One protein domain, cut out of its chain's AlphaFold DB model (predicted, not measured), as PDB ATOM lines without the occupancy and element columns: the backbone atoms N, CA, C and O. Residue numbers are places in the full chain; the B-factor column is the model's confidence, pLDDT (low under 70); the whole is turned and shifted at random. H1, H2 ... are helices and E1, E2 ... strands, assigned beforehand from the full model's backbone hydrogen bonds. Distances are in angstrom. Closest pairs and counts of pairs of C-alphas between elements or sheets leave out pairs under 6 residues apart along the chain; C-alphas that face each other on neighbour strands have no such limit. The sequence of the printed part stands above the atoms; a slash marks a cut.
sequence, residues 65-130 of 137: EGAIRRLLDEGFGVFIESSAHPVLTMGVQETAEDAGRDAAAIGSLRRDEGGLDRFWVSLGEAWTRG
ATOM      1  N   GLU A  65      23.200  28.042  44.484       98.38
ATOM      2  CA  GLU A  65      22.332  28.466  45.592       98.38
ATOM      3  C   GLU A  65      22.762  29.838  46.133       98.38
ATOM      4  O   GLU A  65      21.935  30.738  46.280       98.38
ATOM      5  N   GLY A  66      24.066  30.026  46.364       98.38
ATOM      6  CA  GLY A  66      24.620  31.296  46.833       98.38
ATOM      7  C   GLY A  66      24.332  32.447  45.867       98.38
ATOM      8  O   GLY A  66      23.916  33.523  46.298       98.38
ATOM      9  N   ALA A  67      24.469  32.207  44.560       98.56
ATOM     10  CA  ALA A  67      24.131  33.193  43.538       98.56
ATOM     11  C   ALA A  67      22.631  33.544  43.541       98.56
ATOM     12  O   ALA A  67      22.276  34.721  43.488       98.56
ATOM     13  N   ILE A  68      21.743  32.553  43.666       98.56
ATOM     14  CA  ILE A  68      20.291  32.785  43.743       98.56
ATOM     15  C   ILE A  68      19.937  33.595  44.992       98.56
ATOM     16  O   ILE A  68      19.205  34.576  44.883       98.56
ATOM     17  N   ARG A  69      20.482  33.247  46.166       98.50
ATOM     18  CA  ARG A  69      20.251  34.007  47.407       98.50
ATOM     19  C   ARG A  69      20.679  35.462  47.271       98.50
ATOM     20  O   ARG A  69      19.919  36.348  47.642       98.50
ATOM     21  N   ARG A  70      21.847  35.712  46.674       98.38
ATOM     22  CA  ARG A  70      22.308  37.078  46.410       98.38
ATOM     23  C   ARG A  70      21.340  37.846  45.512       98.38
ATOM     24  O   ARG A  70      20.979  38.969  45.838       98.38
ATOM     25  N   LEU A  71      20.874  37.237  44.421       98.44
ATOM     26  CA  LEU A  71      19.879  37.858  43.540       98.44
ATOM     27  C   LEU A  71      18.567  38.149  44.289       98.44
ATOM     28  O   LEU A  71      18.002  39.232  44.164       98.44
ATOM     29  N   LEU A  72      18.101  37.229  45.130       98.38
ATOM     30  CA  LEU A  72      16.914  37.439  45.963       98.38
ATOM     31  C   LEU A  72      17.093  38.579  46.985       98.38
ATOM     32  O   LEU A  72      16.150  39.327  47.256       98.38
ATOM     33  N   ASP A  73      18.287  38.725  47.560       97.56
ATOM     34  CA  ASP A  73      18.628  39.821  48.473       97.56
ATOM     35  C   ASP A  73      18.710  41.175  47.758       97.56
ATOM     36  O   ASP A  73      18.330  42.197  48.329       97.56
ATOM     37  N   GLU A  74      19.111  41.176  46.487       97.56
ATOM     38  CA  GLU A  74      19.118  42.355  45.614       97.56
ATOM     39  C   GLU A  74      17.742  42.654  44.979       97.56
ATOM     40  O   GLU A  74      17.582  43.646  44.269       97.56
ATOM     41  N   GLY A  75      16.718  41.847  45.284       96.62
ATOM     42  CA  GLY A  75      15.323  42.099  44.911       96.62
ATOM     43  C   GLY A  75      14.878  41.488  43.580       96.62
ATOM     44  O   GLY A  75      13.780  41.795  43.111       96.62
ATOM     45  N   PHE A  76      15.680  40.614  42.970       97.81
ATOM     46  CA  PHE A  76      15.258  39.856  41.792       97.81
ATOM     47  C   PHE A  76      14.199  38.813  42.185       97.81
ATOM     48  O   PHE A  76      14.437  37.982  43.057       97.81
ATOM     49  N   GLY A  77      13.028  38.850  41.537       96.81
ATOM     50  CA  GLY A  77      11.875  37.993  41.876       96.81
ATOM     51  C   GLY A  77      11.400  37.051  40.765       96.81
ATOM     52  O   GLY A  77      10.493  36.252  40.986       96.81
ATOM     53  N   VAL A  78      11.979  37.124  39.564       98.19
ATOM     54  CA  VAL A  78      11.624  36.236  38.445       98.19
ATOM     55  C   VAL A  78      12.892  35.689  37.805       98.19
ATOM     56  O   VAL A  78      13.748  36.448  37.356       98.19
ATOM     57  N   PHE A  79      12.989  34.364  37.744       98.50
ATOM     58  CA  PHE A  79      14.111  33.618  37.195       98.50
ATOM     59  C   PHE A  79      13.640  32.829  35.976       98.50
ATOM     60  O   PHE A  79      12.725  32.009  36.070       98.50
ATOM     61  N   ILE A  80      14.277  33.069  34.830       98.12
ATOM     62  CA  ILE A  80      13.984  32.363  33.583       98.12
ATOM     63  C   ILE A  80      15.110  31.371  33.292       98.12
ATOM     64  O   ILE A  80      16.257  31.764  33.079       98.12
ATOM     65  N   GLU A  81      14.788  30.081  33.249       98.06
ATOM     66  CA  GLU A  81      15.706  29.037  32.806       98.06
ATOM     67  C   GLU A  81      15.620  28.887  31.281       98.06
ATOM     68  O   GLU A  81      14.669  28.315  30.745       98.06
ATOM     69  N   SER A  82      16.641  29.390  30.585       96.88
ATOM     70  CA  SER A  82      16.787  29.242  29.134       96.88
ATOM     71  C   SER A  82      17.390  27.877  28.785       96.88
ATOM     72  O   SER A  82      18.599  27.747  28.583       96.88
ATOM     73  N   SER A  83      16.549  26.847  28.715       96.19
ATOM     74  CA  SER A  83      16.955  25.467  28.438       96.19
ATOM     75  C   SER A  83      15.931  24.711  27.580       96.19
ATOM     76  O   SER A  83      14.785  25.130  27.408       96.19
ATOM     77  N   ALA A  84      16.346  23.572  27.017       95.62
ATOM     78  CA  ALA A  84      15.457  22.673  26.269       95.62
ATOM     79  C   ALA A  84      14.470  21.910  27.180       95.62
ATOM     80  O   ALA A  84      13.494  21.329  26.701       95.62
ATOM     81  N   HIS A  85      14.748  21.870  28.484       96.31
ATOM     82  CA  HIS A  85      13.903  21.276  29.509       96.31
ATOM     83  C   HIS A  85      14.349  21.782  30.886       96.31
ATOM     84  O   HIS A  85      15.543  21.668  31.167       96.31
ATOM     85  N   PRO A  86      13.431  22.273  31.740       95.94
ATOM     86  CA  PRO A  86      13.791  22.831  33.031       95.94
ATOM     87  C   PRO A  86      14.418  21.775  33.939       95.94
ATOM     88  O   PRO A  86      13.830  20.715  34.166       95.94
ATOM     89  N   VAL A  87      15.595  22.076  34.475       97.06
ATOM     90  CA  VAL A  87      16.285  21.249  35.479       97.06
ATOM     91  C   VAL A  87      16.710  22.044  36.712       97.06
ATOM     92  O   VAL A  87      17.050  21.439  37.726       97.06
ATOM     93  N   LEU A  88      16.679  23.378  36.649       97.56
ATOM     94  CA  LEU A  88      17.093  24.280  37.725       97.56
ATOM     95  C   LEU A  88      15.905  24.932  38.436       97.56
ATOM     96  O   LEU A  88      16.061  25.352  39.581       97.56
ATOM     97  N   THR A  89      14.725  25.001  37.806       97.56
ATOM     98  CA  THR A  89      13.554  25.695  38.378       97.56
ATOM     99  C   THR A  89      13.185  25.221  39.784       97.56
ATOM    100  O   THR A  89      12.898  26.050  40.641       97.56
ATOM    101  N   MET A  90      13.262  23.911  40.046       97.00
ATOM    102  CA  MET A  90      13.053  23.336  41.382       97.00
ATOM    103  C   MET A  90      14.043  23.895  42.411       97.00
ATOM    104  O   MET A  90      13.621  24.388  43.448       97.00
ATOM    105  N   GLY A  91      15.346  23.882  42.110       97.56
ATOM    106  CA  GLY A  91      16.369  24.376  43.038       97.56
ATOM    107  C   GLY A  91      16.267  25.883  43.288       97.56
ATOM    108  O   GLY A  91      16.496  26.346  44.404       97.56
ATOM    109  N   VAL A  92      15.863  26.656  42.274       98.38
ATOM    110  CA  VAL A  92      15.562  28.087  42.434       98.38
ATOM    111  C   VAL A  92      14.380  28.294  43.380       98.38
ATOM    112  O   VAL A  92      14.477  29.108  44.297       98.38
ATOM    113  N   GLN A  93      13.294  27.543  43.187       98.00
ATOM    114  CA  GLN A  93      12.098  27.633  44.021       98.00
ATOM    115  C   GLN A  93      12.392  27.245  45.478       98.00
ATOM    116  O   GLN A  93      12.040  27.990  46.387       98.00
ATOM    117  N   GLU A  94      13.108  26.139  45.699       98.25
ATOM    118  CA  GLU A  94      13.529  25.690  47.034       98.25
ATOM    119  C   GLU A  94      14.404  26.740  47.738       98.25
ATOM    120  O   GLU A  94      14.202  27.033  48.916       98.25
ATOM    121  N   THR A  95      15.338  27.364  47.010       98.62
ATOM    122  CA  THR A  95      16.196  28.429  47.559       98.62
ATOM    123  C   THR A  95      15.382  29.666  47.949       98.62
ATOM    124  O   THR A  95      15.636  30.273  48.992       98.62
ATOM    125  N   ALA A  96      14.401  30.056  47.129       98.19
ATOM    126  CA  ALA A  96      13.527  31.191  47.412       98.19
ATOM    127  C   ALA A  96      12.633  30.944  48.633       98.19
ATOM    128  O   ALA A  96      12.527  31.814  49.503       98.19
ATOM    129  N   GLU A  97      12.048  29.748  48.728       98.06
ATOM    130  CA  GLU A  97      11.231  29.326  49.866       98.06
ATOM    131  C   GLU A  97      12.035  29.331  51.169       98.06
ATOM    132  O   GLU A  97      11.585  29.911  52.160       98.06
ATOM    133  N   ASP A  98      13.249  28.774  51.159       98.25
ATOM    134  CA  ASP A  98      14.139  28.789  52.323       98.25
ATOM    135  C   ASP A  98      14.566  30.216  52.718       98.25
ATOM    136  O   ASP A  98      14.642  30.552  53.899       98.25
ATOM    137  N   ALA A  99      14.767  31.105  51.740       97.44
ATOM    138  CA  ALA A  99      15.055  32.519  51.981       97.44
ATOM    139  C   ALA A  99      13.826  33.344  52.430       97.44
ATOM    140  O   ALA A  99      13.953  34.549  52.685       97.44
ATOM    141  N   GLY A 100      12.634  32.737  52.505       97.50
ATOM    142  CA  GLY A 100      11.384  33.422  52.836       97.50
ATOM    143  C   GLY A 100      10.995  34.488  51.807       97.50
ATOM    144  O   GLY A 100      10.443  35.529  52.173       97.50
ATOM    145  N   ARG A 101      11.338  34.268  50.534       97.19
ATOM    146  CA  ARG A 101      11.078  35.185  49.420       97.19
ATOM    147  C   ARG A 101      10.031  34.598  48.479       97.19
ATOM    148  O   ARG A 101      10.031  33.404  48.205       97.19
ATOM    149  N   ASP A 102       9.160  35.457  47.955       94.56
ATOM    150  CA  ASP A 102       8.276  35.102  46.844       94.56
ATOM    151  C   ASP A 102       9.028  35.343  45.530       94.56
ATOM    152  O   ASP A 102       9.357  36.486  45.201       94.56
ATOM    153  N   ALA A 103       9.350  34.267  44.816       97.44
ATOM    154  CA  ALA A 103       9.990  34.325  43.511       97.44
ATOM    155  C   ALA A 103       9.405  33.270  42.571       97.44
ATOM    156  O   ALA A 103       8.963  32.206  43.000       97.44
ATOM    157  N   ALA A 104       9.413  33.570  41.273       97.75
ATOM    158  CA  ALA A 104       8.977  32.652  40.230       97.75
ATOM    159  C   ALA A 104      10.178  32.064  39.482       97.75
ATOM    160  O   ALA A 104      11.053  32.810  39.045       97.75
ATOM    161  N   ALA A 105      10.180  30.748  39.266       98.19
ATOM    162  CA  ALA A 105      11.142  30.059  38.410       98.19
ATOM    163  C   ALA A 105      10.431  29.437  37.198       98.19
ATOM    164  O   ALA A 105       9.575  28.564  37.350       98.19
ATOM    165  N   ILE A 106      10.765  29.893  35.990       98.12
ATOM    166  CA  ILE A 106      10.045  29.559  34.751       98.12
ATOM    167  C   ILE A 106      11.025  28.973  33.737       98.12
ATOM    168  O   ILE A 106      12.052  29.576  33.445       98.12
ATOM    169  N   GLY A 107      10.710  27.807  33.171       97.31
ATOM    170  CA  GLY A 107      11.493  27.209  32.084       97.31
ATOM    171  C   GLY A 107      11.062  27.714  30.707       97.31
ATOM    172  O   GLY A 107       9.879  27.965  30.481       97.31
ATOM    173  N   SER A 108      11.991  27.818  29.755       96.56
ATOM    174  CA  SER A 108      11.678  28.263  28.387       96.56
ATOM    175  C   SER A 108      11.034  27.186  27.511       96.56
ATOM    176  O   SER A 108      10.102  27.475  26.766       96.56
ATOM    177  N   LEU A 109      11.528  25.947  27.573       97.25
ATOM    178  CA  LEU A 109      11.040  24.813  26.780       97.25
ATOM    179  C   LEU A 109      10.927  23.572  27.655       97.25
ATOM    180  O   LEU A 109      11.460  23.527  28.759       97.25
ATOM    181  N   ARG A 110      10.263  22.532  27.152       95.88
ATOM    182  CA  ARG A 110      10.132  21.253  27.845       95.88
ATOM    183  C   ARG A 110      10.306  20.102  26.857       95.88
ATOM    184  O   ARG A 110       9.836  20.168  25.725       95.88
ATOM    185  N   ARG A 111      10.982  19.034  27.296       95.06
ATOM    186  CA  ARG A 111      11.080  17.766  26.561       95.06
ATOM    187  C   ARG A 111       9.696  17.323  26.079       95.06
ATOM    188  O   ARG A 111       8.743  17.386  26.845       95.06
ATOM    189  N   ASP A 112       9.631  16.894  24.821       94.75
ATOM    190  CA  ASP A 112       8.415  16.447  24.125       94.75
ATOM    191  C   ASP A 112       7.332  17.532  23.931       94.75
ATOM    192  O   ASP A 112       6.302  17.280  23.315       94.75
ATOM    193  N   GLU A 113       7.605  18.765  24.361       92.06
ATOM    194  CA  GLU A 113       6.771  19.956  24.187       92.06
ATOM    195  C   GLU A 113       7.640  21.103  23.624       92.06
ATOM    196  O   GLU A 113       7.614  22.225  24.110       92.06
ATOM    197  N   GLY A 114       8.510  20.826  22.651       84.62
ATOM    198  CA  GLY A 114       9.364  21.858  22.049       84.62
ATOM    199  C   GLY A 114       8.601  22.819  21.124       84.62
ATOM    200  O   GLY A 114       7.448  22.587  20.767       84.62
ATOM    201  N   GLY A 115       9.281  23.870  20.658       91.75
ATOM    202  CA  GLY A 115       8.751  24.792  19.648       91.75
ATOM    203  C   GLY A 115       8.019  26.010  20.216       91.75
ATOM    204  O   GLY A 115       8.029  26.268  21.420       91.75
ATOM    205  N   LEU A 116       7.423  26.794  19.310       95.19
ATOM    206  CA  LEU A 116       6.866  28.109  19.637       95.19
ATOM    207  C   LEU A 116       5.674  28.039  20.591       95.19
ATOM    208  O   LEU A 116       5.568  28.898  21.452       95.19
ATOM    209  N   ASP A 117       4.820  27.021  20.496       95.69
ATOM    210  CA  ASP A 117       3.633  26.924  21.355       95.69
ATOM    211  C   ASP A 117       4.013  26.869  22.842       95.69
ATOM    212  O   ASP A 117       3.496  27.641  23.648       95.69
ATOM    213  N   ARG A 118       4.982  26.022  23.213       96.75
ATOM    214  CA  ARG A 118       5.493  25.961  24.591       96.75
ATOM    215  C   ARG A 118       6.225  27.234  24.989       96.75
ATOM    216  O   ARG A 118       6.067  27.686  26.121       96.75
ATOM    217  N   PHE A 119       6.995  27.814  24.073       96.81
ATOM    218  CA  PHE A 119       7.695  29.066  24.330       96.81
ATOM    219  C   PHE A 119       6.715  30.215  24.624       96.81
ATOM    220  O   PHE A 119       6.899  30.945  25.596       96.81
ATOM    221  N   TRP A 120       5.619  30.322  23.865       96.44
ATOM    222  CA  TRP A 120       4.558  31.301  24.103       96.44
ATOM    223  C   TRP A 120       3.862  31.099  25.445       96.44
ATOM    224  O   TRP A 120       3.579  32.076  26.136       96.44
ATOM    225  N   VAL A 121       3.627  29.848  25.850       96.75
ATOM    226  CA  VAL A 121       3.098  29.553  27.189       96.75
ATOM    227  C   VAL A 121       4.063  30.045  28.270       96.75
ATOM    228  O   VAL A 121       3.627  30.721  29.196       96.75
ATOM    229  N   SER A 122       5.368  29.793  28.132       97.44
ATOM    230  CA  SER A 122       6.378  30.276  29.085       97.44
ATOM    231  C   SER A 122       6.476  31.810  29.132       97.44
ATOM    232  O   SER A 122       6.625  32.382  30.212       97.44
ATOM    233  N   LEU A 123       6.324  32.500  27.996       97.12
ATOM    234  CA  LEU A 123       6.215  33.966  27.968       97.12
ATOM    235  C   LEU A 123       4.945  34.459  28.670       97.12
ATOM    236  O   LEU A 123       5.001  35.423  29.431       97.12
ATOM    237  N   GLY A 124       3.813  33.781  28.464       97.44
ATOM    238  CA  GLY A 124       2.571  34.058  29.183       97.44
ATOM    239  C   GLY A 124       2.725  33.882  30.696       97.44
ATOM    240  O   GLY A 124       2.301  34.744  31.462       97.44
ATOM    241  N   GLU A 125       3.390  32.814  31.139       97.06
ATOM    242  CA  GLU A 125       3.712  32.591  32.553       97.06
ATOM    243  C   GLU A 125       4.545  33.755  33.115       97.06
ATOM    244  O   GLU A 125       4.166  34.335  34.135       97.06
ATOM    245  N   ALA A 126       5.610  34.168  32.421       97.69
ATOM    246  CA  ALA A 126       6.448  35.296  32.836       97.69
ATOM    247  C   ALA A 126       5.659  36.616  32.897       97.69
ATOM    248  O   ALA A 126       5.760  37.360  33.878       97.69
ATOM    249  N   TRP A 127       4.806  36.871  31.903       97.75
ATOM    250  CA  TRP A 127       3.918  38.031  31.863       97.75
ATOM    251  C   TRP A 127       2.988  38.097  33.081       97.75
ATOM    252  O   TRP A 127       2.855  39.148  33.710       97.75
ATOM    253  N   THR A 128       2.390  36.970  33.488       97.12
ATOM    254  CA  THR A 128       1.528  36.926  34.691       97.12
ATOM    255  C   THR A 128       2.285  37.178  35.998       97.12
ATOM    256  O   THR A 128       1.664  37.488  37.014       97.12
ATOM    257  N   ARG A 129       3.621  37.087  35.974       96.62
ATOM    258  CA  ARG A 129       4.526  37.417  37.086       96.62
ATOM    259  C   ARG A 129       5.097  38.835  36.998       96.62
ATOM    260  O   ARG A 129       5.947  39.192  37.805       96.62
ATOM    261  N   GLY A 130       4.610  39.652  36.063       94.75
ATOM    262  CA  GLY A 130       4.965  41.067  35.937       94.75
ATOM    263  C   GLY A 130       6.167  41.351  35.037       94.75
ATOM    264  O   GLY A 130       6.603  42.499  34.973       94.75
TER     265      GLY A 130
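AT A GLANCE: This is residues 65 to 130 of the 137 residues of the protein "Acyltransferase domain-containing protein" of Streptomyces sp. SID8361 (UniProt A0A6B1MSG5). What does the model look like at first sight? A narrow ribbon of two short parallel strands, E1 and E2, lies in the middle, with H2 packed on one side of it and H3 on the other. H1 packs on H2, on the same side of the ribbon as H2. What is it made of, and how large is it? The printed part has 66 residues with three named helices and two named strands in the order H1, E1, H2, E2, H3, and the class is mostly helix. It is compact, with a radius of gyration of the C-alphas of 12.2 A and spans of 34 by 23 by 14 A.

IN THESE COORDINATES: Where are the strands? E1 is residues 78 to 81, 10.0 A long, from C-alpha 78 at (11.624, 36.236, 38.445), and E2 is residues 104 to 107, 10.1 A long. Where are the helices? H3, the longest, is residues 116 to 128 and measures 18.2 A, ending with C-alpha 128 at (1.528, 36.926, 34.691). H2 is residues 89 to 98, 14.3 A long. H1 is residues 65 to 73, 12.3 A long, from C-alpha 65 at (22.332, 28.466, 45.592).

HOW THE PARTS SIT: How do the strands pair? E1 and E2 are parallel neighbours, their directions 20 degrees apart. N 79 and O 104 are within hydrogen-bond range at 2.8 A, as are N 106 and O 79 at 2.9 A. What joins them? E1, H2 and E2 form a strand-helix-strand unit, two parallel neighbour strands with a helix between them along the chain, and its crossover is right-handed. How close do the helices come to E2? The closest C-alphas of H2 and E2 are those of Thr 89 and Ala 105, 5.0 A apart; those of H3 and E2 are Gly 107 and Ser 122, 6.7 A apart. How do the helices stand to each other? H1 and H2 touch, closest at the C-alphas of Glu 65 and Thr 95, 6.4 A, and run the same way at a steep tilt of 60 degrees, while H3 is apart from both. In H1, H2 and H3 every O i to N i+4 pair is within hydrogen-bond range.

THE WHOLE: How far does it reach? The two C-alphas farthest apart are those of Glu 74 and Asp 112, 35.3 A. Is any link long, or the printed part cut? No link is long, and the printed part has no cut. Where is confidence low? No printed residue is under 70, and the mean pLDDT of the printed part is 96.9.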